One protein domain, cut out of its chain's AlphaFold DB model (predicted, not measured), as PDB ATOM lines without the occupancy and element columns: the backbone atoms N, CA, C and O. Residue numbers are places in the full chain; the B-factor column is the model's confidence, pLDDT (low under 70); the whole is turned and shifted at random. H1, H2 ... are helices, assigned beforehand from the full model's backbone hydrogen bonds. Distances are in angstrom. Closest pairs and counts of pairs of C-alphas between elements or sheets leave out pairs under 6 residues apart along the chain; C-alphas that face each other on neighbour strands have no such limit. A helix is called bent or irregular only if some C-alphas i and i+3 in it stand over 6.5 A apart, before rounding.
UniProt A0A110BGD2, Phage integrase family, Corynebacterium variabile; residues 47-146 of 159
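AT A GLANCE: This is residues 47 to 146 of the 159 residues of the protein "Phage integrase family" of Corynebacterium variabile (UniProt A0A110BGD2). The model is a loose, elongated chain of helices: a hairpin of H1 and H2 at one end, then H3 in the middle with H4 and H5 packed on it, and an arm that sticks out at the other end, residues 135 to 146, of which 137 to 146 belong to H6. This arm adds to the length: the whole spans 57 by 28 by 23 A, the body without it 38 by 22 by 21 A. The printed part has 100 residues, with six named helices, H1 to H6 in order along the chain, and no named strand; the class is all helix. The whole is loose, with a radius of gyration of the C-alphas of 16.2 A.

HOW THE PARTS SIT: H1, residues 50 to 58, and H2, residues 65 to 77, form a helical hairpin and touch at a steep tilt of 43 degrees, opposite ways. H2 touches H1 with residues 71 to 75 alone; their closest C-alphas, those of Leu 55 and Ala 72, are 6.7 A apart. H3, residues 92 to 105, is apart from H2 and close but not clearly touching H1, with the closest C-alphas, those of Ile 52 and Phe 95, 7.9 A apart. H3 and H4, residues 110 to 117, form a second helical hairpin and touch at a shallow tilt of 31 degrees, opposite ways; their closest C-alphas, those of Ala 100 and Val 113, are 6.2 A apart. H5, residues 122 to 132, touches H4 about perpendicular, at 75 degrees, with the closest C-alphas, those of Ser 114 and Gly 122, 5.3 A apart. H3 touches H5 with residues 100 to 104 alone, the same way at a steep tilt of 69 degrees, only just short of perpendicular; the closest C-alphas are those of Ile 104 and Leu 132, 6.9 A apart. The helix packing is mostly crossed: of 4 touching pairs with a tilt, 1 is shallow. H6, residues 137 to 146, touches no helix. In H1, H2, H3, H4 and H6 every O i to N i+4 pair is within hydrogen-bond range; in H5 4 of 7 are.

IN THESE COORDINATES: H1 begins at C-alpha 50, (224.513, 266.963, 241.163), and is 12.6 A long from first to last C-alpha. H2 is 18.0 A long. H3, the longest helix with 14 residues, measures 20.2 A and begins at C-alpha 92, (238.006, 260.352, 237.789). H4 measures 10.4 A. H5 measures 13.9 A and is irregular: C-alphas 128 and 131 are 8.0 A apart. H6 measures 14.2 A and ends at C-alpha 146, (204.908, 234.829, 247.058).

THE WHOLE: The two C-alphas farthest apart, those of Asp 63 and Asp 145, are 57.8 A apart. The printed part has no cut. The link from H2 to H3, residues 78 to 91, is long, and that from H1 to H2 is short; those from H3 to H4, H4 to H5 and H5 to H6 are tight. The mean pLDDT of the printed part is 82.2, and residues 47 to 49 and 83 to 92 are under 70.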
ATOM      1  N   TRP A  47     225.030 260.398 232.525       56.28
ATOM      2  CA  TRP A  47     224.204 261.059 233.528       56.28
ATOM      3  C   TRP A  47     225.078 261.665 234.627       56.28
ATOM      4  O   TRP A  47     225.940 260.984 235.170       56.28
ATOM      5  N   HIS A  48     224.838 262.931 234.960       60.66
ATOM      6  CA  HIS A  48     225.617 263.713 235.923       60.66
ATOM      7  C   HIS A  48     224.797 263.946 237.208       60.66
ATOM      8  O   HIS A  48     223.930 264.828 237.234       60.66
ATOM      9  N   PRO A  49     225.032 263.157 238.274       67.69
ATOM     10  CA  PRO A  49     224.464 263.438 239.584       67.69
ATOM     11  C   PRO A  49     224.988 264.784 240.107       67.69
ATOM     12  O   PRO A  49     226.191 265.026 240.059       67.69
ATOM     13  N   SER A  50     224.120 265.631 240.667       73.38
ATOM     14  CA  SER A  50     224.513 266.963 241.163       73.38
ATOM     15  C   SER A  50     225.586 266.919 242.254       73.38
ATOM     16  O   SER A  50     226.437 267.795 242.306       73.38
ATOM     17  N   TRP A  51     225.599 265.858 243.070       79.94
ATOM     18  CA  TRP A  51     226.577 265.677 244.148       79.94
ATOM     19  C   TRP A  51     228.021 265.636 243.636       79.94
ATOM     20  O   TRP A  51     228.945 265.994 244.358       79.94
ATOM     21  N   ILE A  52     228.218 265.205 242.390       73.12
ATOM     22  CA  ILE A  52     229.531 265.170 241.760       73.12
ATOM     23  C   ILE A  52     230.032 266.594 241.481       73.12
ATOM     24  O   ILE A  52     231.200 266.880 241.733       73.12
ATOM     25  N   THR A  53     229.138 267.478 241.028       71.94
ATOM     26  CA  THR A  53     229.381 268.922 240.869       71.94
ATOM     27  C   THR A  53     229.791 269.559 242.170       71.94
ATOM     28  O   THR A  53     230.890 270.100 242.257       71.94
ATOM     29  N   ASP A  54     228.988 269.356 243.203       77.69
ATOM     30  CA  ASP A  54     229.260 269.908 244.523       77.69
ATOM     31  C   ASP A  54     230.605 269.415 245.096       77.69
ATOM     32  O   ASP A  54     231.314 270.161 245.770       77.69
ATOM     33  N   LEU A  55     230.978 268.160 244.817       78.31
ATOM     34  CA  LEU A  55     232.260 267.589 245.225       78.31
ATOM     35  C   LEU A  55     233.438 268.178 244.437       78.31
ATOM     36  O   LEU A  55     234.482 268.452 245.024       78.31
ATOM     37  N   LEU A  56     233.303 268.359 243.120       73.06
ATOM     38  CA  LEU A  56     234.384 268.936 242.317       73.06
ATOM     39  C   LEU A  56     234.645 270.403 242.628       73.06
ATOM     40  O   LEU A  56     235.812 270.804 242.617       73.06
ATOM     41  N   ASP A  57     233.585 271.150 242.921       73.31
ATOM     42  CA  ASP A  57     233.673 272.525 243.405       73.31
ATOM     43  C   ASP A  57     234.367 272.544 244.775       73.31
ATOM     44  O   ASP A  57     235.288 273.323 244.998       73.31
ATOM     45  N   ALA A  58     234.025 271.612 245.676       79.56
ATOM     46  CA  ALA A  58     234.674 271.515 246.985       79.56
ATOM     47  C   ALA A  58     236.184 271.236 246.902       79.56
ATOM     48  O   ALA A  58     236.940 271.729 247.734       79.56
ATOM     49  N   VAL A  59     236.641 270.468 245.906       76.62
ATOM     50  CA  VAL A  59     238.077 270.209 245.687       76.62
ATOM     51  C   VAL A  59     238.733 271.224 244.741       76.62
ATOM     52  O   VAL A  59     239.854 270.981 244.290       76.62
ATOM     53  N   GLU A  60     238.051 272.308 244.343       75.69
ATOM     54  CA  GLU A  60     238.598 273.348 243.451       75.69
ATOM     55  C   GLU A  60     239.841 274.018 244.010       75.69
ATOM     56  O   GLU A  60     240.853 274.065 243.311       75.69
ATOM     57  N   ASP A  61     239.786 274.396 245.279       75.12
ATOM     58  CA  ASP A  61     240.836 275.155 245.958       75.12
ATOM     59  C   ASP A  61     241.947 274.273 246.558       75.12
ATOM     60  O   ASP A  61     242.732 274.739 247.380       75.12
ATOM     61  N   ALA A  62     242.006 272.987 246.201       77.00
ATOM     62  CA  ALA A  62     243.058 272.093 246.675       77.00
ATOM     63  C   ALA A  62     244.379 272.344 245.923       77.00
ATOM     64  O   ALA A  62     244.422 272.305 244.692       77.00
ATOM     65  N   ASP A  63     245.456 272.554 246.678       75.44
ATOM     66  CA  ASP A  63     246.793 272.900 246.193       75.44
ATOM     67  C   ASP A  63     247.571 271.682 245.659       75.44
ATOM     68  O   ASP A  63     248.437 271.827 244.793       75.44
ATOM     69  N   ASP A  64     247.269 270.477 246.157       76.50
ATOM     70  CA  ASP A  64     247.920 269.228 245.755       76.50
ATOM     71  C   ASP A  64     246.989 267.997 245.823       76.50
ATOM     72  O   ASP A  64     245.868 268.047 246.340       76.50
ATOM     73  N   ASP A  65     247.461 266.867 245.278       73.56
ATOM     74  CA  ASP A  65     246.710 265.603 245.227       73.56
ATOM     75  C   ASP A  65     246.341 265.083 246.630       73.56
ATOM     76  O   ASP A  65     245.270 264.496 246.812       73.56
ATOM     77  N   VAL A  66     247.179 265.342 247.641       80.56
ATOM     78  CA  VAL A  66     246.926 264.927 249.029       80.56
ATOM     79  C   VAL A  66     245.738 265.700 249.594       80.56
ATOM     80  O   VAL A  66     244.842 265.103 250.199       80.56
ATOM     81  N   GLN A  67     245.682 267.012 249.363       80.62
ATOM     82  CA  GLN A  67     244.568 267.852 249.783       80.62
ATOM     83  C   GLN A  67     243.280 267.496 249.031       80.62
ATOM     84  O   GLN A  67     242.219 267.441 249.654       80.62
ATOM     85  N   VAL A  68     243.352 267.158 247.737       78.44
ATOM     86  CA  VAL A  68     242.192 266.649 246.977       78.44
ATOM     87  C   VAL A  68     241.615 265.396 247.638       78.44
ATOM     88  O   VAL A  68     240.400 265.314 247.835       78.44
ATOM     89  N   VAL A  69     242.462 264.429 248.014       81.06
ATOM     90  CA  VAL A  69     242.020 263.188 248.677       81.06
ATOM     91  C   VAL A  69     241.355 263.495 250.018       81.06
ATOM     92  O   VAL A  69     240.274 262.975 250.299       81.06
ATOM     93  N   GLN A  70     241.970 264.351 250.837       84.75
ATOM     94  CA  GLN A  70     241.459 264.711 252.162       84.75
ATOM     95  C   GLN A  70     240.104 265.417 252.087       84.75
ATOM     96  O   GLN A  70     239.173 265.032 252.794       84.75
ATOM     97  N   VAL A  71     239.979 266.420 251.213       85.06
ATOM     98  CA  VAL A  71     238.733 267.177 251.034       85.06
ATOM     99  C   VAL A  71     237.636 266.269 250.488       85.06
ATOM    100  O   VAL A  71     236.528 266.271 251.020       85.06
ATOM    101  N   ALA A  72     237.938 265.439 249.486       84.19
ATOM    102  CA  ALA A  72     236.950 264.531 248.918       84.19
ATOM    103  C   ALA A  72     236.473 263.472 249.924       84.19
ATOM    104  O   ALA A  72     235.273 263.201 250.014       84.19
ATOM    105  N   ALA A  73     237.393 262.898 250.705       86.06
ATOM    106  CA  ALA A  73     237.068 261.935 251.752       86.06
ATOM    107  C   ALA A  73     236.212 262.564 252.858       86.06
ATOM    108  O   ALA A  73     235.210 261.974 253.252       86.06
ATOM    109  N   ALA A  74     236.555 263.770 253.317       88.81
ATOM    110  CA  ALA A  74     235.759 264.488 254.311       88.81
ATOM    111  C   ALA A  74     234.351 264.807 253.785       88.81
ATOM    112  O   ALA A  74     233.359 264.486 254.438       88.81
ATOM    113  N   TRP A  75     234.257 265.357 252.572       90.12
ATOM    114  CA  TRP A  75     232.990 265.740 251.947       90.12
ATOM    115  C   TRP A  75     232.027 264.554 251.792       90.12
ATOM    116  O   TRP A  75     230.825 264.677 252.055       90.12
ATOM    117  N   LEU A  76     232.548 263.391 251.383       88.50
ATOM    118  CA  LEU A  76     231.778 262.151 251.279       88.50
ATOM    119  C   LEU A  76     231.465 261.537 252.650       88.50
ATOM    120  O   LEU A  76     230.340 261.083 252.861       88.50
ATOM    121  N   GLY A  77     232.410 261.567 253.590       89.44
ATOM    122  CA  GLY A  77     232.231 261.058 254.953       89.44
ATOM    123  C   GLY A  77     231.127 261.793 255.716       89.44
ATOM    124  O   GLY A  77     230.281 261.161 256.346       89.44
ATOM    125  N   GLU A  78     231.030 263.118 255.566       91.44
ATOM    126  CA  GLU A  78     229.911 263.925 256.092       91.44
ATOM    127  C   GLU A  78     228.537 263.471 255.570       91.44
ATOM    128  O   GLU A  78     227.508 263.720 256.198       91.44
ATOM    129  N   ARG A  79     228.514 262.793 254.418       91.25
ATOM    130  CA  ARG A  79     227.315 262.257 253.756       91.25
ATOM    131  C   ARG A  79     227.161 260.744 253.942       91.25
ATOM    132  O   ARG A  79     226.282 260.148 253.323       91.25
ATOM    133  N   GLY A  80     227.985 260.125 254.791       90.06
ATOM    134  CA  GLY A  80     227.942 258.692 255.092       90.06
ATOM    135  C   GLY A  80     228.503 257.796 253.984       90.06
ATOM    136  O   GLY A  80     228.108 256.635 253.881       90.06
ATOM    137  N   VAL A  81     229.382 258.325 253.127       87.25
ATOM    138  CA  VAL A  81     230.016 257.578 252.035       87.25
ATOM    139  C   VAL A  81     231.500 257.366 252.343       87.25
ATOM    140  O   VAL A  81     232.340 258.195 252.015       87.25
ATOM    141  N   ASP A  82     231.844 256.206 252.902       79.12
ATOM    142  CA  ASP A  82     233.222 255.884 253.324       79.12
ATOM    143  C   ASP A  82     234.079 255.232 252.221       79.12
ATOM    144  O   ASP A  82     235.128 254.645 252.481       79.12
ATOM    145  N   ARG A  83     233.614 255.260 250.967       67.75
ATOM    146  CA  ARG A  83     234.118 254.369 249.909       67.75
ATOM    147  C   ARG A  83     235.192 254.967 248.997       67.75
ATOM    148  O   ARG A  83     235.544 254.331 248.005       67.75
ATOM    149  N   LEU A  84     235.728 256.148 249.301       68.56
ATOM    150  CA  LEU A  84     236.916 256.608 248.582       68.56
ATOM    151  C   LEU A  84     238.115 255.766 249.030       68.56
ATOM    152  O   LEU A  84     238.416 255.728 250.224       68.56
ATOM    153  N   PRO A  85     238.803 255.071 248.112       59.03
ATOM    154  CA  PRO A  85     239.980 254.318 248.489       59.03
ATOM    155  C   PRO A  85     241.066 255.278 248.989       59.03
ATOM    156  O   PRO A  85     241.299 256.335 248.401       59.03
ATOM    157  N   ALA A  86     241.729 254.900 250.086       58.03
ATOM    158  CA  ALA A  86     242.859 255.627 250.654       58.03
ATOM    159  C   ALA A  86     244.094 255.465 249.749       58.03
ATOM    160  O   ALA A  86     245.003 254.685 250.031       58.03
ATOM    161  N   HIS A  87     244.089 256.158 248.615       62.50
ATOM    162  CA  HIS A  87     245.212 256.243 247.692       62.50
ATOM    163  C   HIS A  87     245.834 257.636 247.750       62.50
ATOM    164  O   HIS A  87     245.152 258.615 248.031       62.50
ATOM    165  N   GLU A  88     247.128 257.719 247.437       60.62
ATOM    166  CA  GLU A  88     247.883 258.979 247.340       60.62
ATOM    167  C   GLU A  88     247.328 259.914 246.247       60.62
ATOM    168  O   GLU A  88     247.620 261.104 246.238       60.62
ATOM    169  N   LYS A  89     246.478 259.385 245.355       65.06
ATOM    170  CA  LYS A  89     245.831 260.120 244.272       65.06
ATOM    171  C   LYS A  89     244.389 259.663 244.068       65.06
ATOM    172  O   LYS A  89     244.122 258.475 243.869       65.06
ATOM    173  N   VAL A  90     243.457 260.615 244.041       65.69
ATOM    174  CA  VAL A  90     242.073 260.372 243.615       65.69
ATOM    175  C   VAL A  90     241.933 260.720 242.138       65.69
ATOM    176  O   VAL A  90     242.343 261.788 241.694       65.69
ATOM    177  N   THR A  91     241.347 259.809 241.364       67.69
ATOM    178  CA  THR A  91     241.107 260.004 239.939       67.69
ATOM    179  C   THR A  91     239.607 260.067 239.656       67.69
ATOM    180  O   THR A  91     238.797 259.517 240.409       67.69
ATOM    181  N   PRO A  92     239.233 260.654 238.510       67.38
ATOM    182  CA  PRO A  92     238.006 260.352 237.789       67.38
ATOM    183  C   PRO A  92     237.351 258.977 237.983       67.38
ATOM    184  O   PRO A  92     236.127 258.881 238.106       67.38
ATOM    185  N   HIS A  93     238.150 257.909 237.954       70.19
ATOM    186  CA  HIS A  93     237.657 256.539 238.019       70.19
ATOM    187  C   HIS A  93     237.064 256.229 239.399       70.19
ATOM    188  O   HIS A  93     235.959 255.703 239.486       70.19
ATOM    189  N   HIS A  94     237.718 256.675 240.475       75.56
ATOM    190  CA  HIS A  94     237.256 256.437 241.847       75.56
ATOM    191  C   HIS A  94     235.895 257.088 242.135       75.56
ATOM    192  O   HIS A  94     235.036 256.512 242.807       75.56
ATOM    193  N   PHE A  95     235.652 258.285 241.599       75.88
ATOM    194  CA  PHE A  95     234.350 258.940 241.725       75.88
ATOM    195  C   PHE A  95     233.262 258.238 240.904       75.88
ATOM    196  O   PHE A  95     232.119 258.131 241.351       75.88
ATOM    197  N   ARG A  96     233.614 257.699 239.733       78.19
ATOM    198  CA  ARG A  96     232.713 256.885 238.905       78.19
ATOM    199  C   ARG A  96     232.362 255.553 239.584       78.19
ATOM    200  O   ARG A  96     231.192 255.171 239.579       78.19
ATOM    201  N   ASP A  97     233.320 254.907 240.243       83.44
ATOM    202  CA  ASP A  97     233.085 253.719 241.078       83.44
ATOM    203  C   ASP A  97     232.168 254.014 242.265       83.44
ATOM    204  O   ASP A  97     231.275 253.226 242.603       83.44
ATOM    205  N   THR A  98     232.361 255.178 242.882       86.56
ATOM    206  CA  THR A  98     231.502 255.662 243.965       86.56
ATOM    207  C   THR A  98     230.078 255.876 243.452       86.56
ATOM    208  O   THR A  98     229.129 255.389 244.065       86.56
ATOM    209  N   ALA A  99     229.906 256.500 242.281       85.25
ATOM    210  CA  ALA A  99     228.600 256.680 241.650       85.25
ATOM    211  C   ALA A  99     227.909 255.348 241.324       85.25
ATOM    212  O   ALA A  99     226.717 255.197 241.600       85.25
ATOM    213  N   ALA A 100     228.645 254.366 240.792       88.31
ATOM    214  CA  ALA A 100     228.121 253.025 240.534       88.31
ATOM    215  C   ALA A 100     227.642 252.353 241.828       88.31
ATOM    216  O   ALA A 100     226.519 251.855 241.901       88.31
ATOM    217  N   SER A 101     228.473 252.396 242.870       90.94
ATOM    218  CA  SER A 101     228.175 251.816 244.181       90.94
ATOM    219  C   SER A 101     226.938 252.443 244.822       90.94
ATOM    220  O   SER A 101     226.067 251.728 245.320       90.94
ATOM    221  N   LEU A 102     226.833 253.774 244.776       91.44
ATOM    222  CA  LEU A 102     225.674 254.501 245.287       91.44
ATOM    223  C   LEU A 102     224.414 254.159 244.493       91.44
ATOM    224  O   LEU A 102     223.390 253.844 245.094       91.44
ATOM    225  N   ALA A 103     224.480 254.126 243.160       91.06
ATOM    226  CA  ALA A 103     223.340 253.735 242.332       91.06
ATOM    227  C   ALA A 103     222.824 252.334 242.702       91.06
ATOM    228  O   ALA A 103     221.625 252.157 242.923       91.06
ATOM    229  N   ILE A 104     223.719 251.356 242.862       93.62
ATOM    230  CA  ILE A 104     223.348 249.998 243.290       93.62
ATOM    231  C   ILE A 104     222.683 250.020 244.672       93.62
ATOM    232  O   ILE A 104     221.644 249.389 244.855       93.62
ATOM    233  N   SER A 105     223.207 250.804 245.622       91.69
ATOM    234  CA  SER A 105     222.614 250.927 246.965       91.69
ATOM    235  C   SER A 105     221.201 251.525 246.969       91.69
ATOM    236  O   SER A 105     220.408 251.215 247.854       91.69
ATOM    237  N   THR A 106     220.842 252.318 245.951       92.00
ATOM    238  CA  THR A 106     219.461 252.809 245.761       92.00
ATOM    239  C   THR A 106     218.512 251.767 245.155       92.00
ATOM    240  O   THR A 106     217.340 252.060 244.931       92.00
ATOM    241  N   GLY A 107     218.999 250.555 244.871       92.81
ATOM    242  CA  GLY A 107     218.240 249.487 244.221       92.81
ATOM    243  C   GLY A 107     218.239 249.565 242.692       92.81
ATOM    244  O   GLY A 107     217.403 248.928 242.049       92.81
ATOM    245  N   ALA A 108     219.140 250.346 242.082       93.56
ATOM    246  CA  ALA A 108     219.267 250.376 240.629       93.56
ATOM    247  C   ALA A 108     219.771 249.024 240.104       93.56
ATOM    248  O   ALA A 108     220.770 248.495 240.585       93.56
ATOM    249  N   ASP A 109     219.110 248.481 239.081       94.12
ATOM    250  CA  ASP A 109     219.557 247.256 238.418       94.12
ATOM    251  C   ASP A 109     220.768 247.490 237.496       94.12
ATOM    252  O   ASP A 109     221.124 248.617 237.136       94.12
ATOM    253  N   VAL A 110     221.367 246.383 237.054       94.50
ATOM    254  CA  VAL A 110     222.538 246.359 236.171       94.50
ATOM    255  C   VAL A 110     222.376 247.184 234.892       94.50
ATOM    256  O   VAL A 110     223.340 247.804 234.447       94.50
ATOM    257  N   VAL A 111     221.186 247.238 234.294       92.94
ATOM    258  CA  VAL A 111     220.928 248.000 233.065       92.94
ATOM    259  C   VAL A 111     220.931 249.490 233.366       92.94
ATOM    260  O   VAL A 111     221.519 250.263 232.610       92.94
ATOM    261  N   ARG A 112     220.306 249.913 234.470       91.69
ATOM    262  CA  ARG A 112     220.322 251.322 234.895       91.69
ATOM    263  C   ARG A 112     221.735 251.782 235.239       91.69
ATOM    264  O   ARG A 112     222.143 252.840 234.770       91.69
ATOM    265  N   VAL A 113     222.501 250.966 235.960       89.56
ATOM    266  CA  VAL A 113     223.908 251.260 236.289       89.56
ATOM    267  C   VAL A 113     224.785 251.257 235.030       89.56
ATOM    268  O   VAL A 113     225.594 252.156 234.836       89.56
ATOM    269  N   SER A 114     224.600 250.305 234.115       85.38
ATOM    270  CA  SER A 114     225.299 250.273 232.820       85.38
ATOM    271  C   SER A 114     225.039 251.536 231.993       85.38
ATOM    272  O   SER A 114     225.983 252.144 231.493       85.38
ATOM    273  N   LYS A 115     223.783 251.996 231.930       82.31
ATOM    274  CA  LYS A 115     223.406 253.247 231.254       82.31
ATOM    275  C   LYS A 115     223.989 254.483 231.929       82.31
ATOM    276  O   LYS A 115     224.491 255.350 231.228       82.31
ATOM    277  N   LEU A 116     223.944 254.544 233.261       80.25
ATOM    278  CA  LEU A 116     224.572 255.600 234.062       80.25
ATOM    279  C   LEU A 116     226.053 255.762 233.691       80.25
ATOM    280  O   LEU A 116     226.527 256.867 233.433       80.25
ATOM    281  N   LEU A 117     226.759 254.637 233.616       78.31
ATOM    282  CA  LEU A 117     228.175 254.584 233.283       78.31
ATOM    283  C   LEU A 117     228.419 254.749 231.767       78.31
ATOM    284  O   LEU A 117     229.518 255.083 231.342       78.31
ATOM    285  N   GLY A 118     227.418 254.572 230.910       74.06
ATOM    286  CA  GLY A 118     227.624 254.575 229.459       74.06
ATOM    287  C   GLY A 118     228.396 253.350 228.966       74.06
ATOM    288  O   GLY A 118     229.092 253.418 227.959       74.06
ATOM    289  N   HIS A 119     228.298 252.227 229.680       79.25
ATOM    290  CA  HIS A 119     228.828 250.958 229.198       79.25
ATOM    291  C   HIS A 119     228.008 250.462 228.005       79.25
ATOM    292  O   HIS A 119     226.789 250.635 227.957       79.25
ATOM    293  N   ARG A 120     228.679 249.794 227.059       77.94
ATOM    294  CA  ARG A 120     228.039 249.204 225.873       77.94
ATOM    295  C   ARG A 120     226.882 248.274 226.243       77.94
ATOM    296  O   ARG A 120     225.865 248.243 225.559       77.94
ATOM    297  N   ASP A 121     227.062 247.505 227.312       81.81
ATOM    298  CA  ASP A 121     226.088 246.548 227.810       81.81
ATOM    299  C   ASP A 121     226.313 246.254 229.308       81.81
ATOM    300  O   ASP A 121     227.273 246.721 229.933       81.81
ATOM    301  N   GLY A 122     225.393 245.493 229.907       85.00
ATOM    302  CA  GLY A 122     225.439 245.152 231.331       85.00
ATOM    303  C   GLY A 122     226.585 244.213 231.722       85.00
ATOM    304  O   GLY A 122     226.962 244.189 232.892       85.00
ATOM    305  N   SER A 123     227.173 243.467 230.780       88.88
ATOM    306  CA  SER A 123     228.249 242.517 231.095       88.88
ATOM    307  C   SER A 123     229.517 243.229 231.561       88.88
ATOM    308  O   SER A 123     230.186 242.753 232.479       88.88
ATOM    309  N   VAL A 124     229.802 244.404 230.992       85.19
ATOM    310  CA  VAL A 124     230.907 245.269 231.425       85.19
ATOM    311  C   VAL A 124     230.701 245.671 232.883       85.19
ATOM    312  O   VAL A 124     231.583 245.467 233.704       85.19
ATOM    313  N   THR A 125     229.503 246.134 233.245       88.25
ATOM    314  CA  THR A 125     229.166 246.500 234.630       88.25
ATOM    315  C   THR A 125     229.296 245.319 235.592       88.25
ATOM    316  O   THR A 125     229.880 245.460 236.666       88.25
ATOM    317  N   LEU A 126     228.780 244.142 235.224       92.00
ATOM    318  CA  LEU A 126     228.824 242.957 236.089       92.00
ATOM    319  C   LEU A 126     230.244 242.453 236.329       92.00
ATOM    320  O   LEU A 126     230.520 241.934 237.405       92.00
ATOM    321  N   ARG A 127     231.163 242.652 235.380       91.25
ATOM    322  CA  ARG A 127     232.574 242.295 235.567       91.25
ATOM    323  C   ARG A 127     233.199 242.989 236.780       91.25
ATOM    324  O   ARG A 127     234.059 242.396 237.422       91.25
ATOM    325  N   HIS A 128     232.757 244.207 237.092       88.06
ATOM    326  CA  HIS A 128     233.317 245.023 238.170       88.06
ATOM    327  C   HIS A 128     232.448 245.032 239.433       88.06
ATOM    328  O   HIS A 128     232.977 244.962 240.538       88.06
ATOM    329  N   TYR A 129     231.120 245.086 239.292       92.00
ATOM    330  CA  TYR A 129     230.222 245.373 240.419       92.00
ATOM    331  C   TYR A 129     229.250 244.245 240.769       92.00
ATOM    332  O   TYR A 129     228.363 244.463 241.591       92.00
ATOM    333  N   ALA A 130     229.381 243.046 240.183       92.62
ATOM    334  CA  ALA A 130     228.462 241.933 240.457       92.62
ATOM    335  C   ALA A 130     228.287 241.647 241.958       92.62
ATOM    336  O   ALA A 130     227.169 241.410 242.398       92.62
ATOM    337  N   SER A 131     229.363 241.732 242.746       91.38
ATOM    338  CA  SER A 131     229.335 241.482 244.194       91.38
ATOM    339  C   SER A 131     228.569 242.528 245.008       91.38
ATOM    340  O   SER A 131     228.312 242.302 246.187       91.38
ATOM    341  N   LEU A 132     228.229 243.676 244.415       92.19
ATOM    342  CA  LEU A 132     227.499 244.750 245.089       92.19
ATOM    343  C   LEU A 132     225.989 244.638 244.909       92.19
ATOM    344  O   LEU A 132     225.251 245.261 245.667       92.19
ATOM    345  N   PHE A 133     225.528 243.887 243.905       91.62
ATOM    346  CA  PHE A 133     224.100 243.705 243.691       91.62
ATOM    347  C   PHE A 133     223.523 242.810 244.793       91.62
ATOM    348  O   PHE A 133     224.060 241.728 245.042       91.62
ATOM    349  N   PRO A 134     222.440 243.246 245.460       83.06
ATOM    350  CA  PRO A 134     221.774 242.429 246.460       83.06
ATOM    351  C   PRO A 134     221.065 241.244 245.791       83.06
ATOM    352  O   PRO A 134     220.713 241.305 244.611       83.06
ATOM    353  N   GLY A 135     220.802 240.196 246.567       76.31
ATOM    354  CA  GLY A 135     219.962 239.080 246.137       76.31
ATOM    355  C   GLY A 135     220.687 237.742 246.085       76.31
ATOM    356  O   GLY A 135     221.627 237.539 245.317       76.31
ATOM    357  N   GLY A 136     220.195 236.797 246.882       83.25
ATOM    358  CA  GLY A 136     220.514 235.376 246.768       83.25
ATOM    359  C   GLY A 136     219.423 234.613 246.015       83.25
ATOM    360  O   GLY A 136     218.297 235.090 245.867       83.25
ATOM    361  N   LEU A 137     219.729 233.388 245.579       89.06
ATOM    362  CA  LEU A 137     218.727 232.517 244.950       89.06
ATOM    363  C   LEU A 137     217.536 232.224 245.881       89.06
ATOM    364  O   LEU A 137     216.424 232.052 245.391       89.06
ATOM    365  N   ASP A 138     217.748 232.238 247.199       90.62
ATOM    366  CA  ASP A 138     216.692 232.028 248.194       90.62
ATOM    367  C   ASP A 138     215.658 233.163 248.200       90.62
ATOM    368  O   ASP A 138     214.455 232.909 248.242       90.62
ATOM    369  N   GLU A 139     216.101 234.419 248.093       88.56
ATOM    370  CA  GLU A 139     215.202 235.578 248.000       88.56
ATOM    371  C   GLU A 139     214.399 235.551 246.697       88.56
ATOM    372  O   GLU A 139     213.205 235.857 246.687       88.56
ATOM    373  N   VAL A 140     215.036 235.124 245.599       89.56
ATOM    374  CA  VAL A 140     214.362 234.929 244.310       89.56
ATOM    375  C   VAL A 140     213.296 233.842 244.425       89.56
ATOM    376  O   VAL A 140     212.160 234.066 244.011       89.56
ATOM    377  N   ALA A 141     213.630 232.689 245.007       93.88
ATOM    378  CA  ALA A 141     212.685 231.592 245.203       93.88
ATOM    379  C   ALA A 141     211.491 232.024 246.069       93.88
ATOM    380  O   ALA A 141     210.343 231.853 245.661       93.88
ATOM    381  N   ALA A 142     211.752 232.682 247.202       92.88
ATOM    382  CA  ALA A 142     210.708 233.209 248.077       92.88
ATOM    383  C   ALA A 142     209.808 234.233 247.359       92.88
ATOM    384  O   ALA A 142     208.588 234.221 247.534       92.88
ATOM    385  N   GLY A 143     210.385 235.098 246.518       91.69
ATOM    386  CA  GLY A 143     209.633 236.052 245.702       91.69
ATOM    387  C   GLY A 143     208.732 235.374 244.667       91.69
ATOM    388  O   GLY A 143     207.580 235.777 244.496       91.69
ATOM    389  N   LEU A 144     209.219 234.319 244.007       94.00
ATOM    390  CA  LEU A 144     208.424 233.523 243.066       94.00
ATOM    391  C   LEU A 144     207.244 232.841 243.768       94.00
ATOM    392  O   LEU A 144     206.110 232.943 243.291       94.00
ATOM    393  N   ASP A 145     207.486 232.211 244.918       96.00
ATOM    394  CA  ASP A 145     206.437 231.573 245.716       96.00
ATOM    395  C   ASP A 145     205.391 232.588 246.182       96.00
ATOM    396  O   ASP A 145     204.190 232.328 246.095       96.00
ATOM    397  N   ALA A 146     205.818 233.768 246.639       94.12
ATOM    398  CA  ALA A 146     204.908 234.829 247.058       94.12
ATOM    399  C   ALA A 146     204.002 235.299 245.908       94.12
ATOM    400  O   ALA A 146     202.804 235.490 246.112       94.12
TER     401      ALA A 146